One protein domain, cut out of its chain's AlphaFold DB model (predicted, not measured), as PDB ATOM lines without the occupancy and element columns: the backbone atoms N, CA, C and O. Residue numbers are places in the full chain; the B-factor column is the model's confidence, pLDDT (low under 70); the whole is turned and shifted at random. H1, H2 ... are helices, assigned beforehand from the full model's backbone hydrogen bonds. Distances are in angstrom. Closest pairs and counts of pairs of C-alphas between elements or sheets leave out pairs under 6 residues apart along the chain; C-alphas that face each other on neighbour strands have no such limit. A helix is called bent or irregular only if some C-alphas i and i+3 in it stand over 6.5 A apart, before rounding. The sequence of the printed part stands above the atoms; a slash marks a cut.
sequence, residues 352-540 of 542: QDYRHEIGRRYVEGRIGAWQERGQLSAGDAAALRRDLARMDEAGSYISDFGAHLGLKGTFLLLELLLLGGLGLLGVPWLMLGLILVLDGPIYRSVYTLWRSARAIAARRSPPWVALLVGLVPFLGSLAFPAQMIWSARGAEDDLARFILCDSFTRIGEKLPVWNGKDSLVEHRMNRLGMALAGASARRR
ATOM      1  N   GLN A 352     -15.270  31.458  68.087       74.44
ATOM      2  CA  GLN A 352     -14.401  31.216  66.936       74.44
ATOM      3  C   GLN A 352     -14.468  29.753  66.481       74.44
ATOM      4  O   GLN A 352     -14.571  29.515  65.276       74.44
ATOM      5  N   ASP A 353     -14.506  28.814  67.429       78.50
ATOM      6  CA  ASP A 353     -14.575  27.368  67.182       78.50
ATOM      7  C   ASP A 353     -15.882  26.978  66.492       78.50
ATOM      8  O   ASP A 353     -15.890  26.197  65.545       78.50
ATOM      9  N   TYR A 354     -16.997  27.597  66.889       75.50
ATOM     10  CA  TYR A 354     -18.289  27.361  66.248       75.50
ATOM     11  C   TYR A 354     -18.299  27.822  64.782       75.50
ATOM     12  O   TYR A 354     -18.793  27.116  63.901       75.50
ATOM     13  N   ARG A 355     -17.718  28.994  64.484       74.12
ATOM     14  CA  ARG A 355     -17.570  29.483  63.101       74.12
ATOM     15  C   ARG A 355     -16.626  28.611  62.283       74.12
ATOM     16  O   ARG A 355     -16.895  28.366  61.109       74.12
ATOM     17  N   HIS A 356     -15.549  28.151  62.909       78.81
ATOM     18  CA  HIS A 356     -14.590  27.243  62.304       78.81
ATOM     19  C   HIS A 356     -15.263  25.918  61.912       78.81
ATOM     20  O   HIS A 356     -15.221  25.539  60.745       78.81
ATOM     21  N   GLU A 357     -16.009  25.292  62.826       81.81
ATOM     22  CA  GLU A 357     -16.741  24.047  62.562       81.81
ATOM     23  C   GLU A 357     -17.814  24.211  61.469       81.81
ATOM     24  O   GLU A 357     -17.989  23.326  60.630       81.81
ATOM     25  N   ILE A 358     -18.507  25.358  61.416       78.75
ATOM     26  CA  ILE A 358     -19.434  25.675  60.313       78.75
ATOM     27  C   ILE A 358     -18.695  25.726  58.973       78.75
ATOM     28  O   ILE A 358     -19.171  25.149  57.992       78.75
ATOM     29  N   GLY A 359     -17.555  26.422  58.918       77.81
ATOM     30  CA  GLY A 359     -16.729  26.521  57.717       77.81
ATOM     31  C   GLY A 359     -16.226  25.151  57.260       77.81
ATOM     32  O   GLY A 359     -16.412  24.793  56.096       77.81
ATOM     33  N   ARG A 360     -15.686  24.356  58.191       84.62
ATOM     34  CA  ARG A 360     -15.173  23.001  57.954       84.62
ATOM     35  C   ARG A 360     -16.253  22.079  57.396       84.62
ATOM     36  O   ARG A 360     -16.102  21.563  56.290       84.62
ATOM     37  N   ARG A 361     -17.395  21.955  58.089       85.94
ATOM     38  CA  ARG A 361     -18.538  21.140  57.628       85.94
ATOM     39  C   ARG A 361     -19.053  21.579  56.269       85.94
ATOM     40  O   ARG A 361     -19.434  20.742  55.453       85.94
ATOM     41  N   TYR A 362     -19.089  22.889  56.023       84.31
ATOM     42  CA  TYR A 362     -19.497  23.405  54.727       84.31
ATOM     43  C   TYR A 362     -18.539  22.926  53.631       84.31
ATOM     44  O   TYR A 362     -19.003  22.323  52.666       84.31
ATOM     45  N   VAL A 363     -17.227  23.154  53.773       87.12
ATOM     46  CA  VAL A 363     -16.224  22.778  52.758       87.12
ATOM     47  C   VAL A 363     -16.188  21.264  52.555       87.12
ATOM     48  O   VAL A 363     -16.223  20.804  51.415       87.12
ATOM     49  N   GLU A 364     -16.223  20.485  53.633       91.75
ATOM     50  CA  GLU A 364     -16.266  19.022  53.589       91.75
ATOM     51  C   GLU A 364     -17.515  18.512  52.853       91.75
ATOM     52  O   GLU A 364     -17.422  17.660  51.964       91.75
ATOM     53  N   GLY A 365     -18.676  19.117  53.123       92.25
ATOM     54  CA  GLY A 365     -19.908  18.851  52.384       92.25
ATOM     55  C   GLY A 365     -19.825  19.244  50.904       92.25
ATOM     56  O   GLY A 365     -20.432  18.583  50.061       92.25
ATOM     57  N   ARG A 366     -19.059  20.285  50.545       91.25
ATOM     58  CA  ARG A 366     -18.823  20.655  49.136       91.25
ATOM     59  C   ARG A 366     -17.913  19.661  48.426       91.25
ATOM     60  O   ARG A 366     -18.251  19.259  47.315       91.25
ATOM     61  N   ILE A 367     -16.827  19.224  49.062       94.19
ATOM     62  CA  ILE A 367     -15.960  18.161  48.536       94.19
ATOM     63  C   ILE A 367     -16.787  16.887  48.319       94.19
ATOM     64  O   ILE A 367     -16.743  16.306  47.235       94.19
ATOM     65  N   GLY A 368     -17.611  16.507  49.304       95.31
ATOM     66  CA  GLY A 368     -18.545  15.383  49.196       95.31
ATOM     67  C   GLY A 368     -19.508  15.528  48.016       95.31
ATOM     68  O   GLY A 368     -19.594  14.632  47.186       95.31
ATOM     69  N   ALA A 369     -20.150  16.689  47.859       92.00
ATOM     70  CA  ALA A 369     -21.077  16.936  46.754       92.00
ATOM     71  C   ALA A 369     -20.414  16.868  45.362       92.00
ATOM     72  O   ALA A 369     -21.051  16.445  44.399       92.00
ATOM     73  N   TRP A 370     -19.152  17.291  45.227       93.75
ATOM     74  CA  TRP A 370     -18.398  17.132  43.977       93.75
ATOM     75  C   TRP A 370     -17.988  15.675  43.736       93.75
ATOM     76  O   TRP A 370     -18.047  15.211  42.598       93.75
ATOM     77  N   GLN A 371     -17.616  14.942  44.788       94.50
ATOM     78  CA  GLN A 371     -17.288  13.517  44.712       94.50
ATOM     79  C   GLN A 371     -18.516  12.674  44.326       94.50
ATOM     80  O   GLN A 371     -18.430  11.846  43.424       94.50
ATOM     81  N   GLU A 372     -19.678  12.928  44.932       92.12
ATOM     82  CA  GLU A 372     -20.954  12.270  44.599       92.12
ATOM     83  C   GLU A 372     -21.382  12.518  43.147       92.12
ATOM     84  O   GLU A 372     -21.977  11.650  42.513       92.12
ATOM     85  N   ARG A 373     -21.057  13.698  42.601       89.06
ATOM     86  CA  ARG A 373     -21.282  14.042  41.187       89.06
ATOM     87  C   ARG A 373     -20.244  13.426  40.239       89.06
ATOM     88  O   ARG A 373     -20.347  13.637  39.037       89.06
ATOM     89  N   GLY A 374     -19.221  12.736  40.748       90.25
ATOM     90  CA  GLY A 374     -18.099  12.242  39.944       90.25
ATOM     91  C   GLY A 374     -17.194  13.348  39.384       90.25
ATOM     92  O   GLY A 374     -16.383  13.084  38.498       90.25
ATOM     93  N   GLN A 375     -17.323  14.580  39.888       92.75
ATOM     94  CA  GLN A 375     -16.508  15.722  39.469       92.75
ATOM     95  C   GLN A 375     -15.106  15.666  40.093       92.75
ATOM     96  O   GLN A 375     -14.124  16.009  39.434       92.75
ATOM     97  N   LEU A 376     -15.003  15.140  41.320       93.00
ATOM     98  CA  LEU A 376     -13.743  14.788  41.980       93.00
ATOM     99  C   LEU A 376     -13.568  13.270  42.034       93.00
ATOM    100  O   LEU A 376     -14.507  12.548  42.373       93.00
ATOM    101  N   SER A 377     -12.353  12.787  41.759       92.69
ATOM    102  CA  SER A 377     -12.007  11.394  42.051       92.69
ATOM    103  C   SER A 377     -11.897  11.170  43.565       92.69
ATOM    104  O   SER A 377     -11.741  12.118  44.340       92.69
ATOM    105  N   ALA A 378     -11.945   9.911  44.007       94.19
ATOM    106  CA  ALA A 378     -11.728   9.585  45.419       94.19
ATOM    107  C   ALA A 378     -10.348  10.064  45.914       94.19
ATOM    108  O   ALA A 378     -10.238  10.554  47.038       94.19
ATOM    109  N   GLY A 379      -9.322   9.982  45.056       94.56
ATOM    110  CA  GLY A 379      -7.974  10.476  45.342       94.56
ATOM    111  C   GLY A 379      -7.925  11.997  45.503       94.56
ATOM    112  O   GLY A 379      -7.405  12.483  46.507       94.56
ATOM    113  N   ASP A 380      -8.538  12.739  44.576       93.38
ATOM    114  CA  ASP A 380      -8.590  14.209  44.618       93.38
ATOM    115  C   ASP A 380      -9.363  14.709  45.843       93.38
ATOM    116  O   ASP A 380      -8.934  15.627  46.541       93.38
ATOM    117  N   ALA A 381     -10.498  14.073  46.146       94.44
ATOM    118  CA  ALA A 381     -11.295  14.404  47.319       94.44
ATOM    119  C   ALA A 381     -10.527  14.123  48.622       94.44
ATOM    120  O   ALA A 381     -10.609  14.907  49.566       94.44
ATOM    121  N   ALA A 382      -9.764  13.026  48.688       94.25
ATOM    122  CA  ALA A 382      -8.906  12.730  49.833       94.25
ATOM    123  C   ALA A 382      -7.758  13.743  49.975       94.25
ATOM    124  O   ALA A 382      -7.427  14.116  51.098       94.25
ATOM    125  N   ALA A 383      -7.179  14.216  48.865       91.00
ATOM    126  CA  ALA A 383      -6.172  15.276  48.883       91.00
ATOM    127  C   ALA A 383      -6.737  16.580  49.464       91.00
ATOM    128  O   ALA A 383      -6.219  17.063  50.466       91.00
ATOM    129  N   LEU A 384      -7.877  17.057  48.949       90.62
ATOM    130  CA  LEU A 384      -8.525  18.276  49.450       90.62
ATOM    131  C   LEU A 384      -8.936  18.175  50.928       90.62
ATOM    132  O   LEU A 384      -8.859  19.162  51.656       90.62
ATOM    133  N   ARG A 385      -9.356  16.991  51.401       92.38
ATOM    134  CA  ARG A 385      -9.657  16.762  52.827       92.38
ATOM    135  C   ARG A 385      -8.405  16.816  53.706       92.38
ATOM    136  O   ARG A 385      -8.478  17.335  54.814       92.38
ATOM    137  N   ARG A 386      -7.263  16.308  53.227       89.62
ATOM    138  CA  ARG A 386      -5.982  16.444  53.942       89.62
ATOM    139  C   ARG A 386      -5.539  17.901  54.014       89.62
ATOM    140  O   ARG A 386      -5.085  18.333  55.066       89.62
ATOM    141  N   ASP A 387      -5.712  18.657  52.933       85.69
ATOM    142  CA  ASP A 387      -5.385  20.086  52.924       85.69
ATOM    143  C   ASP A 387      -6.306  20.881  53.853       85.69
ATOM    144  O   ASP A 387      -5.850  21.807  54.519       85.69
ATOM    145  N   LEU A 388      -7.579  20.478  53.970       86.44
ATOM    146  CA  LEU A 388      -8.515  21.057  54.936       86.44
ATOM    147  C   LEU A 388      -8.038  20.818  56.371       86.44
ATOM    148  O   LEU A 388      -7.947  21.775  57.130       86.44
ATOM    149  N   ALA A 389      -7.640  19.588  56.706       84.25
ATOM    150  CA  ALA A 389      -7.113  19.262  58.032       84.25
ATOM    151  C   ALA A 389      -5.832  20.047  58.376       84.25
ATOM    152  O   ALA A 389      -5.666  20.490  59.506       84.25
ATOM    153  N   ARG A 390      -4.947  20.283  57.398       78.38
ATOM    154  CA  ARG A 390      -3.754  21.130  57.589       78.38
ATOM    155  C   ARG A 390      -4.112  22.604  57.780       78.38
ATOM    156  O   ARG A 390      -3.544  23.272  58.635       78.38
ATOM    157  N   MET A 391      -5.067  23.124  57.009       70.25
ATOM    158  CA  MET A 391      -5.566  24.491  57.198       70.25
ATOM    159  C   MET A 391      -6.290  24.674  58.534       70.25
ATOM    160  O   MET A 391      -6.293  25.789  59.065       70.25
ATOM    161  N   ASP A 392      -6.880  23.611  59.084       64.00
ATOM    162  CA  ASP A 392      -7.502  23.642  60.406       64.00
ATOM    163  C   ASP A 392      -6.462  23.959  61.497       64.00
ATOM    164  O   ASP A 392      -6.737  24.777  62.378       64.00
ATOM    165  N   GLU A 393      -5.225  23.462  61.362       59.59
ATOM    166  CA  GLU A 393      -4.093  23.819  62.235       59.59
ATOM    167  C   GLU A 393      -3.702  25.311  62.116       59.59
ATOM    168  O   GLU A 393      -3.216  25.910  63.077       59.59
ATOM    169  N   ALA A 394      -3.986  25.956  60.973       55.03
ATOM    170  CA  ALA A 394      -3.738  27.384  60.718       55.03
ATOM    171  C   ALA A 394      -4.933  28.319  61.052       55.03
ATOM    172  O   ALA A 394      -4.791  29.548  60.993       55.03
ATOM    173  N   GLY A 395      -6.099  27.756  61.415       55.97
ATOM    174  CA  GLY A 395      -7.238  28.292  62.192       55.97
ATOM    175  C   GLY A 395      -7.976  29.571  61.747       55.97
ATOM    176  O   GLY A 395      -9.207  29.648  61.819       55.97
ATOM    177  N   SER A 396      -7.265  30.612  61.315       63.56
ATOM    178  CA  SER A 396      -7.817  31.966  61.163       63.56
ATOM    179  C   SER A 396      -8.682  32.153  59.917       63.56
ATOM    180  O   SER A 396      -9.599  32.970  59.946       63.56
ATOM    181  N   TYR A 397      -8.445  31.380  58.854       65.62
ATOM    182  CA  TYR A 397      -9.104  31.584  57.564       65.62
ATOM    183  C   TYR A 397     -10.492  30.929  57.479       65.62
ATOM    184  O   TYR A 397     -11.483  31.572  57.133       65.62
ATOM    185  N   ILE A 398     -10.612  29.665  57.876       68.12
ATOM    186  CA  ILE A 398     -11.887  28.930  57.822       68.12
ATOM    187  C   ILE A 398     -12.937  29.557  58.753       68.12
ATOM    188  O   ILE A 398     -14.119  29.613  58.406       68.12
ATOM    189  N   SER A 399     -12.509  30.117  59.890       64.50
ATOM    190  CA  SER A 399     -13.398  30.817  60.825       64.50
ATOM    191  C   SER A 399     -14.042  32.070  60.209       64.50
ATOM    192  O   SER A 399     -15.224  32.337  60.430       64.50
ATOM    193  N   ASP A 400     -13.321  32.811  59.368       66.25
ATOM    194  CA  ASP A 400     -13.831  34.033  58.726       66.25
ATOM    195  C   ASP A 400     -14.773  33.748  57.569       66.25
ATOM    196  O   ASP A 400     -15.753  34.466  57.337       66.25
ATOM    197  N   PHE A 401     -14.468  32.680  56.836       66.94
ATOM    198  CA  PHE A 401     -15.350  32.150  55.819       66.94
ATOM    199  C   PHE A 401     -16.655  31.650  56.454       66.94
ATOM    200  O   PHE A 401     -17.744  32.010  55.998       66.94
ATOM    201  N   GLY A 402     -16.558  30.925  57.576       60.84
ATOM    202  CA  GLY A 402     -17.694  30.555  58.417       60.84
ATOM    203  C   GLY A 402     -18.494  31.773  58.887       60.84
ATOM    204  O   GLY A 402     -19.721  31.773  58.772       60.84
ATOM    205  N   ALA A 403     -17.814  32.849  59.309       63.50
ATOM    206  CA  ALA A 403     -18.432  34.128  59.670       63.50
ATOM    207  C   ALA A 403     -19.256  34.729  58.510       63.50
ATOM    208  O   ALA A 403     -20.380  35.183  58.704       63.50
ATOM    209  N   HIS A 404     -18.767  34.691  57.274       64.81
ATOM    210  CA  HIS A 404     -19.534  35.203  56.130       64.81
ATOM    211  C   HIS A 404     -20.727  34.314  55.758       64.81
ATOM    212  O   HIS A 404     -21.793  34.818  55.386       64.81
ATOM    213  N   LEU A 405     -20.572  32.992  55.869       64.75
ATOM    214  CA  LEU A 405     -21.643  32.043  55.568       64.75
ATOM    215  C   LEU A 405     -22.818  32.171  56.542       64.75
ATOM    216  O   LEU A 405     -23.968  32.191  56.098       64.75
ATOM    217  N   GLY A 406     -22.549  32.288  57.845       59.03
ATOM    218  CA  GLY A 406     -23.616  32.440  58.836       59.03
ATOM    219  C   GLY A 406     -24.208  33.852  58.900       59.03
ATOM    220  O   GLY A 406     -25.424  33.957  59.061       59.03
ATOM    221  N   LEU A 407     -23.424  34.918  58.651       62.03
ATOM    222  CA  LEU A 407     -23.945  36.295  58.599       62.03
ATOM    223  C   LEU A 407     -25.058  36.437  57.542       62.03
ATOM    224  O   LEU A 407     -26.085  37.059  57.799       62.03
ATOM    225  N   LYS A 408     -24.926  35.795  56.375       60.78
ATOM    226  CA  LYS A 408     -25.942  35.877  55.310       60.78
ATOM    227  C   LYS A 408     -27.318  35.338  55.733       60.78
ATOM    228  O   LYS A 408     -28.339  35.878  55.317       60.78
ATOM    229  N   GLY A 409     -27.359  34.273  56.536       56.25
ATOM    230  CA  GLY A 409     -28.616  33.681  57.007       56.25
ATOM    231  C   GLY A 409     -29.293  34.500  58.105       56.25
ATOM    232  O   GLY A 409     -30.519  34.528  58.193       56.25
ATOM    233  N   THR A 410     -28.505  35.184  58.931       55.97
ATOM    234  CA  THR A 410     -29.000  35.993  60.050       55.97
ATOM    235  C   THR A 410     -29.448  37.379  59.607       55.97
ATOM    236  O   THR A 410     -30.455  37.875  60.106       55.97
ATOM    237  N   PHE A 411     -28.759  37.969  58.627       59.56
ATOM    238  CA  PHE A 411     -29.121  39.276  58.084       59.56
ATOM    239  C   PHE A 411     -30.363  39.227  57.202       59.56
ATOM    240  O   PHE A 411     -31.175  40.127  57.321       59.56
ATOM    241  N   LEU A 412     -30.614  38.143  56.458       60.59
ATOM    242  CA  LEU A 412     -31.818  38.030  55.623       60.59
ATOM    243  C   LEU A 412     -33.123  38.259  56.413       60.59
ATOM    244  O   LEU A 412     -34.056  38.871  55.905       60.59
ATOM    245  N   LEU A 413     -33.208  37.780  57.660       61.53
ATOM    246  CA  LEU A 413     -34.389  37.995  58.504       61.53
ATOM    247  C   LEU A 413     -34.492  39.450  58.980       61.53
ATOM    248  O   LEU A 413     -35.578  40.023  58.950       61.53
ATOM    249  N   LEU A 414     -33.372  40.035  59.409       60.66
ATOM    250  CA  LEU A 414     -33.300  41.431  59.842       60.66
ATOM    251  C   LEU A 414     -33.629  42.384  58.679       60.66
ATOM    252  O   LEU A 414     -34.365  43.345  58.854       60.66
ATOM    253  N   GLU A 415     -33.136  42.054  57.488       64.56
ATOM    254  CA  GLU A 415     -33.336  42.744  56.217       64.56
ATOM    255  C   GLU A 415     -34.801  42.656  55.776       64.56
ATOM    256  O   GLU A 415     -35.407  43.674  55.467       64.56
ATOM    257  N   LEU A 416     -35.438  41.481  55.853       68.25
ATOM    258  CA  LEU A 416     -36.878  41.339  55.598       68.25
ATOM    259  C   LEU A 416     -37.739  42.139  56.588       68.25
ATOM    260  O   LEU A 416     -38.753  42.707  56.182       68.25
ATOM    261  N   LEU A 417     -37.353  42.201  57.866       72.69
ATOM    262  CA  LEU A 417     -38.044  43.012  58.877       72.69
ATOM    263  C   LEU A 417     -37.860  44.514  58.618       72.69
ATOM    264  O   LEU A 417     -38.833  45.265  58.680       72.69
ATOM    265  N   LEU A 418     -36.641  44.940  58.276       70.38
ATOM    266  CA  LEU A 418     -36.312  46.323  57.937       70.38
ATOM    267  C   LEU A 418     -37.036  46.771  56.660       70.38
ATOM    268  O   LEU A 418     -37.683  47.812  56.661       70.38
ATOM    269  N   LEU A 419     -36.992  45.969  55.594       71.38
ATOM    270  CA  LEU A 419     -37.687  46.240  54.334       71.38
ATOM    271  C   LEU A 419     -39.207  46.241  54.513       71.38
ATOM    272  O   LEU A 419     -39.888  47.071  53.917       71.38
ATOM    273  N   GLY A 420     -39.741  45.355  55.359       69.25
ATOM    274  CA  GLY A 420     -41.151  45.364  55.747       69.25
ATOM    275  C   GLY A 420     -41.541  46.656  56.471       69.25
ATOM    276  O   GLY A 420     -42.540  47.274  56.113       69.25
ATOM    277  N   GLY A 421     -40.730  47.104  57.434       72.88
ATOM    278  CA  GLY A 421     -40.930  48.372  58.140       72.88
ATOM    279  C   GLY A 421     -40.830  49.595  57.223       72.88
ATOM    280  O   GLY A 421     -41.699  50.460  57.256       72.88
ATOM    281  N   LEU A 422     -39.824  49.643  56.346       73.25
ATOM    282  CA  LEU A 422     -39.653  50.717  55.363       73.25
ATOM    283  C   LEU A 422     -40.791  50.737  54.329       73.25
ATOM    284  O   LEU A 422     -41.264  51.808  53.957       73.25
ATOM    285  N   GLY A 423     -41.281  49.567  53.910       69.69
ATOM    286  CA  GLY A 423     -42.471  49.457  53.068       69.69
ATOM    287  C   GLY A 423     -43.735  49.985  53.753       69.69
ATOM    288  O   GLY A 423     -44.519  50.685  53.117       69.69
ATOM    289  N   LEU A 424     -43.907  49.730  55.058       76.81
ATOM    290  CA  LEU A 424     -45.005  50.304  55.853       76.81
ATOM    291  C   LEU A 424     -44.897  51.830  56.005       76.81
ATOM    292  O   LEU A 424     -45.918  52.502  56.101       76.81
ATOM    293  N   LEU A 425     -43.679  52.376  55.980       78.25
ATOM    294  CA  LEU A 425     -43.404  53.818  55.999       78.25
ATOM    295  C   LEU A 425     -43.504  54.479  54.609       78.25
ATOM    296  O   LEU A 425     -43.204  55.663  54.470       78.25
ATOM    297  N   GLY A 426     -43.927  53.737  53.580       72.12
ATOM    298  CA  GLY A 426     -44.177  54.274  52.241       72.12
ATOM    299  C   GLY A 426     -42.937  54.407  51.354       72.12
ATOM    300  O   GLY A 426     -42.992  55.094  50.333       72.12
ATOM    301  N   VAL A 427     -41.820  53.754  51.697       77.25
ATOM    302  CA  VAL A 427     -40.621  53.762  50.845       77.25
ATOM    303  C   VAL A 427     -40.918  53.049  49.514       77.25
ATOM    304  O   VAL A 427     -41.419  51.921  49.524       77.25
ATOM    305  N   PRO A 428     -40.591  53.651  48.351       83.31
ATOM    306  CA  PRO A 428     -40.860  53.044  47.050       83.31
ATOM    307  C   PRO A 428     -40.192  51.674  46.872       83.31
ATOM    308  O   PRO A 428     -39.017  51.491  47.194       83.31
ATOM    309  N   TRP A 429     -40.899  50.729  46.246       67.44
ATOM    310  CA  TRP A 429     -40.408  49.364  45.997       67.44
ATOM    311  C   TRP A 429     -39.083  49.300  45.228       67.44
ATOM    312  O   TRP A 429     -38.291  48.387  45.452       67.44
ATOM    313  N   LEU A 430     -38.811  50.277  44.358       66.75
ATOM    314  CA  LEU A 430     -37.537  50.383  43.642       66.75
ATOM    315  C   LEU A 430     -36.362  50.655  44.598       66.75
ATOM    316  O   LEU A 430     -35.307  50.046  44.456       66.75
ATOM    317  N   MET A 431     -36.558  51.522  45.596       68.69
ATOM    318  CA  MET A 431     -35.563  51.825  46.632       68.69
ATOM    319  C   MET A 431     -35.378  50.641  47.583       68.69
ATOM    320  O   MET A 431     -34.248  50.295  47.908       68.69
ATOM    321  N   LEU A 432     -36.462  49.957  47.960       69.81
ATOM    322  CA  LEU A 432     -36.393  48.713  48.740       69.81
ATOM    323  C   LEU A 432     -35.632  47.612  47.987       69.81
ATOM    324  O   LEU A 432     -34.805  46.918  48.574       69.81
ATOM    325  N   GLY A 433     -35.858  47.489  46.676       61.38
ATOM    326  CA  GLY A 433     -35.100  46.590  45.806       61.38
ATOM    327  C   GLY A 433     -33.619  46.966  45.715       61.38
ATOM    328  O   GLY A 433     -32.768  46.082  45.738       61.38
ATOM    329  N   LEU A 434     -33.294  48.262  45.670       66.88
ATOM    330  CA  LEU A 434     -31.912  48.747  45.679       66.88
ATOM    331  C   LEU A 434     -31.215  48.462  47.021       66.88
ATOM    332  O   LEU A 434     -30.076  48.004  47.021       66.88
ATOM    333  N   ILE A 435     -31.907  48.662  48.147       67.56
ATOM    334  CA  ILE A 435     -31.415  48.324  49.492       67.56
ATOM    335  C   ILE A 435     -31.127  46.824  49.581       67.56
ATOM    336  O   ILE A 435     -30.026  46.459  49.968       67.56
ATOM    337  N   LEU A 436     -32.039  45.965  49.115       64.50
ATOM    338  CA  LEU A 436     -31.840  44.508  49.080       64.50
ATOM    339  C   LEU A 436     -30.610  44.096  48.239       64.50
ATOM    340  O   LEU A 436     -29.919  43.116  48.517       64.50
ATOM    341  N   VAL A 437     -30.321  44.839  47.168       56.91
ATOM    342  CA  VAL A 437     -29.150  44.591  46.311       56.91
ATOM    343  C   VAL A 437     -27.848  45.092  46.960       56.91
ATOM    344  O   VAL A 437     -26.798  44.465  46.782       56.91
ATOM    345  N   LEU A 438     -27.904  46.190  47.722       60.59
ATOM    346  CA  LEU A 438     -26.747  46.868  48.322       60.59
ATOM    347  C   LEU A 438     -26.432  46.453  49.772       60.59
ATOM    348  O   LEU A 438     -25.301  46.661  50.214       60.59
ATOM    349  N   ASP A 439     -27.360  45.823  50.497       62.25
ATOM    350  CA  ASP A 439     -27.184  45.418  51.904       62.25
ATOM    351  C   ASP A 439     -26.035  44.409  52.074       62.25
ATOM    352  O   ASP A 439     -25.161  44.521  52.939       62.25
ATOM    353  N   GLY A 440     -25.951  43.458  51.141       62.28
ATOM    354  CA  GLY A 440     -24.895  42.454  51.105       62.28
ATOM    355  C   GLY A 440     -23.468  43.040  51.129       62.28
ATOM    356  O   GLY A 440     -22.665  42.601  51.957       62.28
ATOM    357  N   PRO A 441     -23.105  43.947  50.206       64.12
ATOM    358  CA  PRO A 441     -21.828  44.666  50.217       64.12
ATOM    359  C   PRO A 441     -21.554  45.485  51.480       64.12
ATOM    360  O   PRO A 441     -20.423  45.470  51.969       64.12
ATOM    361  N   ILE A 442     -22.562  46.168  52.030       64.88
ATOM    362  CA  ILE A 442     -22.390  47.067  53.182       64.88
ATOM    363  C   ILE A 442     -21.947  46.274  54.415       64.88
ATOM    364  O   ILE A 442     -20.903  46.580  54.994       64.88
ATOM    365  N   TYR A 443     -22.660  45.202  54.781       66.12
ATOM    366  CA  TYR A 443     -22.314  44.443  55.990       66.12
ATOM    367  C   TYR A 443     -20.932  43.771  55.880       66.12
ATOM    368  O   TYR A 443     -20.161  43.754  56.843       66.12
ATOM    369  N   ARG A 444     -20.601  43.221  54.699       64.88
ATOM    370  CA  ARG A 444     -19.311  42.551  54.452       64.88
ATOM    371  C   ARG A 444     -18.162  43.533  54.548       64.88
ATOM    372  O   ARG A 444     -17.125  43.203  55.122       64.88
ATOM    373  N   SER A 445     -18.368  44.741  54.032       65.06
ATOM    374  CA  SER A 445     -17.396  45.824  54.122       65.06
ATOM    375  C   SER A 445     -17.186  46.236  55.573       65.06
ATOM    376  O   SER A 445     -16.044  46.293  56.003       65.06
ATOM    377  N   VAL A 446     -18.251  46.397  56.368       66.31
ATOM    378  CA  VAL A 446     -18.155  46.727  57.804       66.31
ATOM    379  C   VAL A 446     -17.416  45.641  58.594       66.31
ATOM    380  O   VAL A 446     -16.493  45.953  59.348       66.31
ATOM    381  N   TYR A 447     -17.758  44.363  58.403       68.50
ATOM    382  CA  TYR A 447     -17.070  43.255  59.076       68.50
ATOM    383  C   TYR A 447     -15.589  43.173  58.678       68.50
ATOM    384  O   TYR A 447     -14.715  43.002  59.532       68.50
ATOM    385  N   THR A 448     -15.293  43.327  57.385       65.94
ATOM    386  CA  THR A 448     -13.918  43.287  56.874       65.94
ATOM    387  C   THR A 448     -13.116  44.501  57.345       65.94
ATOM    388  O   THR A 448     -11.956  44.342  57.707       65.94
ATOM    389  N   LEU A 449     -13.731  45.683  57.446       70.25
ATOM    390  CA  LEU A 449     -13.119  46.900  57.986       70.25
ATOM    391  C   LEU A 449     -12.796  46.753  59.481       70.25
ATOM    392  O   LEU A 449     -11.681  47.057  59.900       70.25
ATOM    393  N   TRP A 450     -13.729  46.212  60.276       76.00
ATOM    394  CA  TRP A 450     -13.500  45.893  61.692       76.00
ATOM    395  C   TRP A 450     -12.341  44.906  61.868       76.00
ATOM    396  O   TRP A 450     -11.482  45.075  62.737       76.00
ATOM    397  N   ARG A 451     -12.269  43.893  61.001       69.31
ATOM    398  CA  ARG A 451     -11.163  42.938  60.996       69.31
ATOM    399  C   ARG A 451      -9.841  43.590  60.596       69.31
ATOM    400  O   ARG A 451      -8.839  43.328  61.254       69.31
ATOM    401  N   SER A 452      -9.830  44.437  59.569       73.12
ATOM    402  CA  SER A 452      -8.650  45.212  59.175       73.12
ATOM    403  C   SER A 452      -8.151  46.068  60.332       73.12
ATOM    404  O   SER A 452      -6.960  46.041  60.624       73.12
ATOM    405  N   ALA A 453      -9.052  46.723  61.069       71.06
ATOM    406  CA  ALA A 453      -8.700  47.482  62.266       71.06
ATOM    407  C   ALA A 453      -8.071  46.593  63.357       71.06
ATOM    408  O   ALA A 453      -7.034  46.952  63.912       71.06
ATOM    409  N   ARG A 454      -8.620  45.394  63.619       75.25
ATOM    410  CA  ARG A 454      -8.014  44.431  64.566       75.25
ATOM    411  C   ARG A 454      -6.671  43.877  64.090       75.25
ATOM    412  O   ARG A 454      -5.785  43.676  64.912       75.25
ATOM    413  N   ALA A 455      -6.513  43.621  62.793       70.19
ATOM    414  CA  ALA A 455      -5.262  43.138  62.213       70.19
ATOM    415  C   ALA A 455      -4.161  44.202  62.320       70.19
ATOM    416  O   ALA A 455      -3.063  43.885  62.768       70.19
ATOM    417  N   ILE A 456      -4.488  45.461  62.008       73.56
ATOM    418  CA  ILE A 456      -3.594  46.615  62.176       73.56
ATOM    419  C   ILE A 456      -3.210  46.778  63.652       73.56
ATOM    420  O   ILE A 456      -2.025  46.878  63.965       73.56
ATOM    421  N   ALA A 457      -4.182  46.704  64.569       73.50
ATOM    422  CA  ALA A 457      -3.925  46.760  66.010       73.50
ATOM    423  C   ALA A 457      -3.021  45.611  66.503       73.50
ATOM    424  O   ALA A 457      -2.215  45.800  67.409       73.50
ATOM    425  N   ALA A 458      -3.110  44.435  65.877       73.62
ATOM    426  CA  ALA A 458      -2.280  43.267  66.173       73.62
ATOM    427  C   ALA A 458      -0.970  43.195  65.355       73.62
ATOM    428  O   ALA A 458      -0.310  42.156  65.374       73.62
ATOM    429  N   ARG A 459      -0.599  44.256  64.615       67.06
ATOM    430  CA  ARG A 459       0.570  44.311  63.705       67.06
ATOM    431  C   ARG A 459       0.623  43.185  62.657       67.06
ATOM    432  O   ARG A 459       1.697  42.761  62.240       67.06
ATOM    433  N   ARG A 460      -0.536  42.697  62.212       70.00
ATOM    434  CA  ARG A 460      -0.674  41.728  61.112       70.00
ATOM    435  C   ARG A 460      -1.074  42.445  59.823       70.00
ATOM    436  O   ARG A 460      -1.677  43.515  59.865       70.00
ATOM    437  N   SER A 461      -0.784  41.843  58.671       62.88
ATOM    438  CA  SER A 461      -1.202  42.387  57.375       62.88
ATOM    439  C   SER A 461      -2.738  42.425  57.272       62.88
ATOM    440  O   SER A 461      -3.371  41.368  57.380       62.88
ATOM    441  N   PRO A 462      -3.361  43.596  57.061       68.00
ATOM    442  CA  PRO A 462      -4.810  43.699  56.904       68.00
ATOM    443  C   PRO A 462      -5.290  43.061  55.583       68.00
ATOM    444  O   PRO A 462      -4.573  43.090  54.577       68.00
ATOM    445  N   PRO A 463      -6.507  42.486  55.552       66.31
ATOM    446  CA  PRO A 463      -7.037  41.774  54.391       66.31
ATOM    447  C   PRO A 463      -7.601  42.732  53.323       66.31
ATOM    448  O   PRO A 463      -8.809  42.792  53.086       66.31
ATOM    449  N   TRP A 464      -6.728  43.502  52.668       68.69
ATOM    450  CA  TRP A 464      -7.126  44.506  51.671       68.69
ATOM    451  C   TRP A 464      -7.860  43.918  50.458       68.69
ATOM    452  O   TRP A 464      -8.774  44.553  49.930       68.69
ATOM    453  N   VAL A 465      -7.516  42.699  50.032       64.06
ATOM    454  CA  VAL A 465      -8.181  42.038  48.897       64.06
ATOM    455  C   VAL A 465      -9.607  41.640  49.272       64.06
ATOM    456  O   VAL A 465     -10.525  41.867  48.484       64.06
ATOM    457  N   ALA A 466      -9.826  41.139  50.493       63.88
ATOM    458  CA  ALA A 466     -11.177  40.899  50.996       63.88
ATOM    459  C   ALA A 466     -11.997  42.194  51.056       63.88
ATOM    460  O   ALA A 466     -13.177  42.183  50.717       63.88
ATOM    461  N   LEU A 467     -11.384  43.314  51.452       65.19
ATOM    462  CA  LEU A 467     -12.074  44.602  51.535       65.19
ATOM    463  C   LEU A 467     -12.543  45.067  50.146       65.19
ATOM    464  O   LEU A 467     -13.710  45.399  49.970       65.19
ATOM    465  N   LEU A 468     -11.657  45.019  49.145       66.19
ATOM    466  CA  LEU A 468     -11.957  45.454  47.777       66.19
ATOM    467  C   LEU A 468     -12.970  44.543  47.072       66.19
ATOM    468  O   LEU A 468     -13.905  45.028  46.441       66.19
ATOM    469  N   VAL A 469     -12.828  43.222  47.204       62.75
ATOM    470  CA  VAL A 469     -13.780  42.261  46.620       62.75
ATOM    471  C   VAL A 469     -15.120  42.290  47.371       62.75
ATOM    472  O   VAL A 469     -16.175  42.096  46.766       62.75
ATOM    473  N   GLY A 470     -15.098  42.576  48.677       57.78
ATOM    474  CA  GLY A 470     -16.272  42.705  49.545       57.78
ATOM    475  C   GLY A 470     -17.236  43.819  49.128       57.78
ATOM    476  O   GLY A 470     -18.446  43.655  49.296       57.78
ATOM    477  N   LEU A 471     -16.707  44.887  48.519       61.25
ATOM    478  CA  LEU A 471     -17.463  46.040  48.020       61.25
ATOM    479  C   LEU A 471     -18.274  45.742  46.750       61.25
ATOM    480  O   LEU A 471     -19.184  46.498  46.421       61.25
ATOM    481  N   VAL A 472     -17.986  44.647  46.037       56.72
ATOM    482  CA  VAL A 472     -18.681  44.321  44.788       56.72
ATOM    483  C   VAL A 472     -19.996  43.570  45.079       56.72
ATOM    484  O   VAL A 472     -19.969  42.472  45.664       56.72
ATOM    485  N   PRO A 473     -21.162  44.106  44.653       47.66
ATOM    486  CA  PRO A 473     -22.448  43.414  44.740       47.66
ATOM    487  C   PRO A 473     -22.378  42.017  44.123       47.66
ATOM    488  O   PRO A 473     -21.716  41.802  43.112       47.66
ATOM    489  N   PHE A 474     -23.040  41.044  44.756       51.94
ATOM    490  CA  PHE A 474     -23.060  39.619  44.370       51.94
ATOM    491  C   PHE A 474     -21.721  38.851  44.445       51.94
ATOM    492  O   PHE A 474     -21.758  37.645  44.686       51.94
ATOM    493  N   LEU A 475     -20.560  39.513  44.343       53.47
ATOM    494  CA  LEU A 475     -19.233  38.877  44.383       53.47
ATOM    495  C   LEU A 475     -18.550  38.921  45.751       53.47
ATOM    496  O   LEU A 475     -17.717  38.067  46.025       53.47
ATOM    497  N   GLY A 476     -18.905  39.831  46.658       53.69
ATOM    498  CA  GLY A 476     -18.199  39.922  47.945       53.69
ATOM    499  C   GLY A 476     -18.335  38.714  48.899       53.69
ATOM    500  O   GLY A 476     -17.664  38.693  49.919       53.69
ATOM    501  N   SER A 477     -19.146  37.684  48.611       57.12
ATOM    502  CA  SER A 477     -19.035  36.389  49.319       57.12
ATOM    503  C   SER A 477     -17.775  35.608  48.923       57.12
ATOM    504  O   SER A 477     -17.392  34.663  49.603       57.12
ATOM    505  N   LEU A 478     -17.130  36.016  47.827       61.09
ATOM    506  CA  LEU A 478     -15.848  35.520  47.331       61.09
ATOM    507  C   LEU A 478     -14.665  36.318  47.886       61.09
ATOM    508  O   LEU A 478     -13.524  35.953  47.620       61.09
ATOM    509  N   ALA A 479     -14.918  37.379  48.661       64.38
ATOM    510  CA  ALA A 479     -13.887  38.234  49.243       64.38
ATOM    511  C   ALA A 479     -12.855  37.442  50.040       64.38
ATOM    512  O   ALA A 479     -11.653  37.663  49.922       64.38
ATOM    513  N   PHE A 480     -13.335  36.472  50.812       63.38
ATOM    514  CA  PHE A 480     -12.481  35.673  51.662       63.38
ATOM    515  C   PHE A 480     -11.737  34.556  50.912       63.38
ATOM    516  O   PHE A 480     -10.525  34.481  51.069       63.38
ATOM    517  N   PRO A 481     -12.375  33.766  50.025       63.34
ATOM    518  CA  PRO A 481     -11.645  32.897  49.099       63.34
ATOM    519  C   PRO A 481     -10.580  33.640  48.275       63.34
ATOM    520  O   PRO A 481      -9.466  33.149  48.125       63.34
ATOM    521  N   ALA A 482     -10.878  34.855  47.796       65.94
ATOM    522  CA  ALA A 482      -9.913  35.690  47.080       65.94
ATOM    523  C   ALA A 482      -8.742  36.129  47.978       65.94
ATOM    524  O   ALA A 482      -7.588  36.085  47.554       65.94
ATOM    525  N   GLN A 483      -9.023  36.502  49.230       67.38
ATOM    526  CA  GLN A 483      -8.000  36.825  50.224       67.38
ATOM    527  C   GLN A 483      -7.162  35.603  50.612       67.38
ATOM    528  O   GLN A 483      -5.951  35.744  50.715       67.38
ATOM    529  N   MET A 484      -7.775  34.425  50.779       66.06
ATOM    530  CA  MET A 484      -7.084  33.158  51.043       66.06
ATOM    531  C   MET A 484      -6.114  32.827  49.920       66.06
ATOM    532  O   MET A 484      -4.957  32.539  50.189       66.06
ATOM    533  N   ILE A 485      -6.554  32.926  48.667       65.25
ATOM    534  CA  ILE A 485      -5.695  32.704  47.501       65.25
ATOM    535  C   ILE A 485      -4.542  33.715  47.475       65.25
ATOM    536  O   ILE A 485      -3.408  33.345  47.178       65.25
ATOM    537  N   TRP A 486      -4.808  34.979  47.821       64.62
ATOM    538  CA  TRP A 486      -3.777  36.016  47.898       64.62
ATOM    539  C   TRP A 486      -2.763  35.775  49.029       64.62
ATOM    540  O   TRP A 486      -1.589  36.098  48.862       64.62
ATOM    541  N   SER A 487      -3.185  35.194  50.158       60.78
ATOM    542  CA  SER A 487      -2.325  34.961  51.327       60.78
ATOM    543  C   SER A 487      -1.706  33.561  51.432       60.78
ATOM    544  O   SER A 487      -0.734  33.407  52.166       60.78
ATOM    545  N   ALA A 488      -2.239  32.549  50.742       57.09
ATOM    546  CA  ALA A 488      -1.740  31.170  50.789       57.09
ATOM    547  C   ALA A 488      -0.338  31.056  50.164       57.09
ATOM    548  O   ALA A 488      -0.055  31.731  49.176       57.09
ATOM    549  N   ARG A 489       0.542  30.187  50.683       52.41
ATOM    550  CA  ARG A 489       1.849  29.854  50.071       52.41
ATOM    551  C   ARG A 489       1.927  28.344  49.792       52.41
ATOM    552  O   ARG A 489       1.677  27.547  50.684       52.41
ATOM    553  N   GLY A 490       2.337  27.941  48.585       55.34
ATOM    554  CA  GLY A 490       2.623  26.530  48.267       55.34
ATOM    555  C   GLY A 490       1.383  25.624  48.171       55.34
ATOM    556  O   GLY A 490       0.371  26.035  47.621       55.34
ATOM    557  N   ALA A 491       1.464  24.385  48.675       48.75
ATOM    558  CA  ALA A 491       0.423  23.347  48.540       48.75
ATOM    559  C   ALA A 491      -0.947  23.707  49.167       48.75
ATOM    560  O   ALA A 491      -1.962  23.124  48.803       48.75
ATOM    561  N   GLU A 492      -1.004  24.712  50.045       57.50
ATOM    562  CA  GLU A 492      -2.247  25.277  50.601       57.50
ATOM    563  C   GLU A 492      -3.106  26.039  49.563       57.50
ATOM    564  O   GLU A 492      -4.229  26.460  49.847       57.50
ATOM    565  N   ASP A 493      -2.593  26.228  48.345       71.44
ATOM    566  CA  ASP A 493      -3.270  26.926  47.249       71.44
ATOM    567  C   ASP A 493      -4.447  26.101  46.683       71.44
ATOM    568  O   ASP A 493      -5.485  26.659  46.327       71.44
ATOM    569  N   ASP A 494      -4.370  24.766  46.673       82.38
ATOM    570  CA  ASP A 494      -5.375  23.934  45.993       82.38
ATOM    571  C   ASP A 494      -6.742  23.941  46.689       82.38
ATOM    572  O   ASP A 494      -7.773  24.055  46.021       82.38
ATOM    573  N   LEU A 495      -6.796  23.923  48.023       84.62
ATOM    574  CA  LEU A 495      -8.072  24.023  48.735       84.62
ATOM    575  C   LEU A 495      -8.724  25.403  48.557       84.62
ATOM    576  O   LEU A 495      -9.925  25.500  48.290       84.62
ATOM    577  N   ALA A 496      -7.942  26.478  48.663       79.50
ATOM    578  CA  ALA A 496      -8.444  27.841  48.497       79.50
ATOM    579  C   ALA A 496      -8.975  28.071  47.072       79.50
ATOM    580  O   ALA A 496     -10.076  28.604  46.880       79.50
ATOM    581  N   ARG A 497      -8.236  27.596  46.063       83.00
ATOM    582  CA  ARG A 497      -8.663  27.616  44.660       83.00
ATOM    583  C   ARG A 497      -9.910  26.767  44.436       83.00
ATOM    584  O   ARG A 497     -10.808  27.211  43.721       83.00
ATOM    585  N   PHE A 498     -10.015  25.596  45.067       88.31
ATOM    586  CA  PHE A 498     -11.214  24.761  44.996       88.31
ATOM    587  C   PHE A 498     -12.439  25.501  45.547       88.31
ATOM    588  O   PHE A 498     -13.465  25.553  44.871       88.31
ATOM    589  N   ILE A 499     -12.329  26.140  46.718       84.88
ATOM    590  CA  ILE A 499     -13.428  26.913  47.326       84.88
ATOM    591  C   ILE A 499     -13.877  28.051  46.401       84.88
ATOM    592  O   ILE A 499     -15.081  28.288  46.246       84.88
ATOM    593  N   LEU A 500     -12.934  28.753  45.762       80.94
ATOM    594  CA  LEU A 500     -13.265  29.794  44.789       80.94
ATOM    595  C   LEU A 500     -14.021  29.200  43.592       80.94
ATOM    596  O   LEU A 500     -15.084  29.702  43.226       80.94
ATOM    597  N   CYS A 501     -13.520  28.103  43.026       86.56
ATOM    598  CA  CYS A 501     -14.140  27.430  41.887       86.56
ATOM    599  C   CYS A 501     -15.544  26.909  42.206       86.56
ATOM    600  O   CYS A 501     -16.464  27.155  41.426       86.56
ATOM    601  N   ASP A 502     -15.737  26.266  43.362       88.62
ATOM    602  CA  ASP A 502     -17.051  25.838  43.860       88.62
ATOM    603  C   ASP A 502     -18.010  27.017  44.028       88.62
ATOM    604  O   ASP A 502     -19.191  26.945  43.690       88.62
ATOM    605  N   SER A 503     -17.516  28.146  44.522       81.81
ATOM    606  CA  SER A 503     -18.374  29.308  44.716       81.81
ATOM    607  C   SER A 503     -18.895  29.856  43.384       81.81
ATOM    608  O   SER A 503     -20.077  30.194  43.285       81.81
ATOM    609  N   PHE A 504     -18.060  29.881  42.341       82.06
ATOM    610  CA  PHE A 504     -18.487  30.264  40.994       82.06
ATOM    611  C   PHE A 504     -19.405  29.224  40.339       82.06
ATOM    612  O   PHE A 504     -20.400  29.605  39.719       82.06
ATOM    613  N   THR A 505     -19.147  27.924  40.504       86.81
ATOM    614  CA  THR A 505     -20.032  26.885  39.942       86.81
ATOM    615  C   THR A 505     -21.443  27.004  40.512       86.81
ATOM    616  O   THR A 505     -22.422  26.953  39.770       86.81
ATOM    617  N   ARG A 506     -21.570  27.324  41.805       83.38
ATOM    618  CA  ARG A 506     -22.863  27.586  42.458       83.38
ATOM    619  C   ARG A 506     -23.587  28.823  41.931       83.38
ATOM    620  O   ARG A 506     -24.817  28.846  41.969       83.38
ATOM    621  N   ILE A 507     -22.864  29.851  41.483       75.56
ATOM    622  CA  ILE A 507     -23.483  30.998  40.803       75.56
ATOM    623  C   ILE A 507     -24.107  30.508  39.494       75.56
ATOM    624  O   ILE A 507     -25.282  30.771  39.246       75.56
ATOM    625  N   GLY A 508     -23.363  29.717  38.715       72.69
ATOM    626  CA  GLY A 508     -23.862  29.114  37.479       72.69
ATOM    627  C   GLY A 508     -25.070  28.191  37.691       72.69
ATOM    628  O   GLY A 508     -26.072  28.317  36.992       72.69
ATOM    629  N   GLU A 509     -25.027  27.330  38.713       78.06
ATOM    630  CA  GLU A 509     -26.116  26.411  39.080       78.06
ATOM    631  C   GLU A 509     -27.404  27.148  39.492       78.06
ATOM    632  O   GLU A 509     -28.494  26.587  39.413       78.06
ATOM    633  N   LYS A 510     -27.318  28.400  39.952       73.88
ATOM    634  CA  LYS A 510     -28.467  29.139  40.501       73.88
ATOM    635  C   LYS A 510     -29.014  30.228  39.585       73.88
ATOM    636  O   LYS A 510     -30.002  30.860  39.959       73.88
ATOM    637  N   LEU A 511     -28.423  30.443  38.411       66.88
ATOM    638  CA  LEU A 511     -28.916  31.443  37.466       66.88
ATOM    639  C   LEU A 511     -30.340  31.091  36.992       66.88
ATOM    640  O   LEU A 511     -30.559  29.991  36.489       66.88
ATOM    641  N   PRO A 512     -31.332  31.986  37.141       60.59
ATOM    642  CA  PRO A 512     -32.693  31.713  36.687       60.59
ATOM    643  C   PRO A 512     -32.732  31.353  35.197       60.59
ATOM    644  O   PRO A 512     -31.986  31.927  34.409       60.59
ATOM    645  N   VAL A 513     -33.625  30.433  34.811       65.12
ATOM    646  CA  VAL A 513     -33.870  29.972  33.421       65.12
ATOM    647  C   VAL A 513     -32.735  29.147  32.800       65.12
ATOM    648  O   VAL A 513     -33.013  28.147  32.140       65.12
ATOM    649  N   TRP A 514     -31.477  29.518  33.034       69.62
ATOM    650  CA  TRP A 514     -30.287  28.869  32.470       69.62
ATOM    651  C   TRP A 514     -29.514  28.017  33.479       69.62
ATOM    652  O   TRP A 514     -28.389  27.599  33.202       69.62
ATOM    653  N   ASN A 515     -30.107  27.769  34.646       69.62
ATOM    654  CA  ASN A 515     -29.531  26.908  35.659       69.62
ATOM    655  C   ASN A 515     -29.483  25.448  35.221       69.62
ATOM    656  O   ASN A 515     -30.353  24.924  34.528       69.62
ATOM    657  N   GLY A 516     -28.481  24.764  35.749       75.88
ATOM    658  CA  GLY A 516     -28.368  23.323  35.671       75.88
ATOM    659  C   GLY A 516     -27.001  22.898  36.165       75.88
ATOM    660  O   GLY A 516     -26.000  23.523  35.811       75.88
ATOM    661  N   LYS A 517     -26.978  21.834  36.966       85.94
ATOM    662  CA  LYS A 517     -25.741  21.101  37.236       85.94
ATOM    663  C   LYS A 517     -25.171  20.601  35.914       85.94
ATOM    664  O   LYS A 517     -25.953  20.148  35.092       85.94
ATOM    665  N   ASP A 518     -23.868  20.717  35.735       87.31
ATOM    666  CA  ASP A 518     -23.067  20.358  34.564       87.31
ATOM    667  C   ASP A 518     -23.414  21.153  33.286       87.31
ATOM    668  O   ASP A 518     -23.003  20.807  32.183       87.31
ATOM    669  N   SER A 519     -24.138  22.272  33.419       89.50
ATOM    670  CA  SER A 519     -24.497  23.134  32.286       89.50
ATOM    671  C   SER A 519     -23.316  23.967  31.778       89.50
ATOM    672  O   SER A 519     -22.380  24.285  32.515       89.50
ATOM    673  N   LEU A 520     -23.397  24.456  30.535       88.44
ATOM    674  CA  LEU A 520     -22.369  25.338  29.967       88.44
ATOM    675  C   LEU A 520     -22.186  26.632  30.782       88.44
ATOM    676  O   LEU A 520     -21.091  27.189  30.822       88.44
ATOM    677  N   VAL A 521     -23.242  27.110  31.445       85.75
ATOM    678  CA  VAL A 521     -23.171  28.265  32.349       85.75
ATOM    679  C   VAL A 521     -22.373  27.929  33.611       85.75
ATOM    680  O   VAL A 521     -21.513  28.724  33.992       85.75
ATOM    681  N   GLU A 522     -22.580  26.754  34.221       89.56
ATOM    682  CA  GLU A 522     -21.747  26.291  35.343       89.56
ATOM    683  C   GLU A 522     -20.279  26.182  34.919       89.56
ATOM    684  O   GLU A 522     -19.419  26.738  35.599       89.56
ATOM    685  N   HIS A 523     -19.991  25.583  33.760       90.75
ATOM    686  CA  HIS A 523     -18.625  25.481  33.234       90.75
ATOM    687  C   HIS A 523     -17.976  26.844  32.948       90.75
ATOM    688  O   HIS A 523     -16.797  27.045  33.242       90.75
ATOM    689  N   ARG A 524     -18.718  27.812  32.395       88.19
ATOM    690  CA  ARG A 524     -18.197  29.171  32.163       88.19
ATOM    691  C   ARG A 524     -17.853  29.874  33.473       88.19
ATOM    692  O   ARG A 524     -16.788  30.479  33.572       88.19
ATOM    693  N   MET A 525     -18.719  29.766  34.481       85.06
ATOM    694  CA  MET A 525     -18.444  30.331  35.802       85.06
ATOM    695  C   MET A 525     -17.272  29.612  36.475       85.06
ATOM    696  O   MET A 525     -16.382  30.256  37.020       85.06
ATOM    697  N   ASN A 526     -17.209  28.288  36.370       89.88
ATOM    698  CA  ASN A 526     -16.101  27.479  36.863       89.88
ATOM    699  C   ASN A 526     -14.748  27.897  36.256       89.88
ATOM    700  O   ASN A 526     -13.795  28.120  37.000       89.88
ATOM    701  N   ARG A 527     -14.679  28.105  34.931       88.19
ATOM    702  CA  ARG A 527     -13.496  28.659  34.245       88.19
ATOM    703  C   ARG A 527     -13.105  30.033  34.774       88.19
ATOM    704  O   ARG A 527     -11.922  30.283  34.969       88.19
ATOM    705  N   LEU A 528     -14.077  30.913  35.018       82.25
ATOM    706  CA  LEU A 528     -13.815  32.228  35.603       82.25
ATOM    707  C   LEU A 528     -13.196  32.092  37.004       82.25
ATOM    708  O   LEU A 528     -12.196  32.748  37.290       82.25
ATOM    709  N   GLY A 529     -13.725  31.189  37.834       81.44
ATOM    710  CA  GLY A 529     -13.146  30.857  39.138       81.44
ATOM    711  C   GLY A 529     -11.699  30.365  39.033       81.44
ATOM    712  O   GLY A 529     -10.827  30.892  39.722       81.44
ATOM    713  N   MET A 530     -11.421  29.431  38.120       84.75
ATOM    714  CA  MET A 530     -10.068  28.912  37.871       84.75
ATOM    715  C   MET A 530      -9.105  29.973  37.331       84.75
ATOM    716  O   MET A 530      -7.950  30.030  37.749       84.75
ATOM    717  N   ALA A 531      -9.560  30.838  36.422       81.62
ATOM    718  CA  ALA A 531      -8.746  31.915  35.868       81.62
ATOM    719  C   ALA A 531      -8.356  32.934  36.946       81.62
ATOM    720  O   ALA A 531      -7.198  33.344  37.020       81.62
ATOM    721  N   LEU A 532      -9.300  33.298  37.820       73.38
ATOM    722  CA  LEU A 532      -9.045  34.179  38.962       73.38
ATOM    723  C   LEU A 532      -8.085  33.533  39.970       73.38
ATOM    724  O   LEU A 532      -7.165  34.194  40.451       73.38
ATOM    725  N   ALA A 533      -8.246  32.233  40.223       73.75
ATOM    726  CA  ALA A 533      -7.313  31.439  41.014       73.75
ATOM    727  C   ALA A 533      -5.888  31.456  40.424       73.75
ATOM    728  O   ALA A 533      -4.934  31.758  41.137       73.75
ATOM    729  N   GLY A 534      -5.726  31.207  39.121       67.56
ATOM    730  CA  GLY A 534      -4.418  31.142  38.452       67.56
ATOM    731  C   GLY A 534      -3.740  32.498  38.199       67.56
ATOM    732  O   GLY A 534      -2.511  32.585  38.218       67.56
ATOM    733  N   ALA A 535      -4.501  33.581  38.003       53.03
ATOM    734  CA  ALA A 535      -3.950  34.936  37.865       53.03
ATOM    735  C   ALA A 535      -3.207  35.392  39.133       53.03
ATOM    736  O   ALA A 535      -2.226  36.134  39.055       53.03
ATOM    737  N   SER A 536      -3.634  34.898  40.297       49.34
ATOM    738  CA  SER A 536      -2.948  35.141  41.568       49.34
ATOM    739  C   SER A 536      -1.559  34.486  41.644       49.34
ATOM    740  O   SER A 536      -0.693  34.981  42.360       49.34
ATOM    741  N   ALA A 537      -1.334  33.382  40.922       52.56
ATOM    742  CA  ALA A 537      -0.066  32.655  40.926       52.56
ATOM    743  C   ALA A 537       0.980  33.341  40.038       52.56
ATOM    744  O   ALA A 537       2.127  33.493  40.445       52.56
ATOM    745  N   ARG A 538       0.574  33.840  38.859       47.84
ATOM    746  CA  ARG A 538       1.480  34.556  37.939       47.84
ATOM    747  C   ARG A 538       1.984  35.883  38.510       47.84
ATOM    748  O   ARG A 538       3.154  36.192  38.347       47.84
ATOM    749  N   ARG A 539       1.144  36.622  39.247       45.59
ATOM    750  CA  ARG A 539       1.549  37.853  39.966       45.59
ATOM    751  C   ARG A 539       2.552  37.630  41.108       45.59
ATOM    752  O   ARG A 539       2.946  38.598  41.736       45.59
ATOM    753  N   ARG A 540       2.878  36.378  41.443       46.88
ATOM    754  CA  ARG A 540       3.868  36.033  42.475       46.88
ATOM    755  C   ARG A 540       5.205  35.575  41.894       46.88
ATOM    756  O   ARG A 540       6.165  35.459  42.645       46.88
TER     757      ARG A 540
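What this domain is: This is residues 352 to 540 of the 542 residues of an uncharacterized protein of Roseococcus suduntuyensis (UniProt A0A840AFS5). Look first at the long helix H3: its first part packs on H6, a short helix in the core, while its far part folds back into H4a as a hairpin arm that reaches to one end of the domain. H7 packs on H6 too, H8 packs along H7, and at the end away from the arm sits the hairpin of H1 and H2, where residues 352 to 360 of H1 make a corner with residues 398 to 406 of H3 and residues 384 to 391 of H2 pack on residues 491 to 495 of H7. The 189 printed residues hold eight named helices, H1 to H8 in chain order, and no named strand; the class is all helix. The whole is compact, with a radius of gyration of the C-alphas of 17.7 A and spans of 57 by 47 by 33 A.

Where its parts are: Find C-alpha 396 at (-7.817, 31.966, 61.163); from there H3, residues 396 to 424, runs 41.8 A, with a kink of 34 degrees near residue 412. H4, residues 429 to 457, was assigned as one helix by its hydrogen bonds but is bent, C-alphas 437 and 440 being 6.8 A apart: its arms are H4a, residues 429 to 437, and H4b, residues 440 to 457, 26.1 A long. Next come H5, residues 464 to 470, and H6, residues 476 to 487, only just irregular, with C-alphas 477 and 480 7.0 A apart. H7, residues 490 to 510, spans 32.2 A, and H8, residues 520 to 538, ends at C-alpha 538 at (1.480, 34.556, 37.939). Go back to C-alpha 352 at (-14.401, 31.216, 66.936) for H1, residues 352 to 372, 30.0 A long; H2 is residues 378 to 394.

How they stand to each other: H3, H4b, H6, H7 and H8 form a bundle, helices side by side. With residues 397 to 404 alone H3 touches the hub H6, the closest C-alphas being Phe 401 and Phe 480, 6.2 A. H3 and H4a are a hairpin, closest at C-alphas Leu 419 and Leu 432, 6.3 A. H6 and H7 are a hairpin at 17 degrees, a shallow tilt. H7 and H8 are one too, with C-alphas Gly 508 and Glu 522 4.1 A apart. H5 touches H6, C-alphas Gly 470 and Gly 476 being 3.7 A apart. H1 is about perpendicular to H3, at 84 degrees; H2 touches H7 at C-alphas Leu 384 and Leu 495, 5.8 A. Each O i to N i+4 pair is within hydrogen-bond range in H1, H4a, H4b and H5; elsewhere H2 has 11 of 13, H3 21 of 25, H6 6 of 8, H7 14 of 17 and H8 13 of 15.

The domain as a whole: The C-alphas farthest apart, Gly 379 and Gly 426, are 57.2 A apart. The printed part has no cut and no long link. Its mean pLDDT is 72.6; 93 residues are under 70, among them 461 to 492.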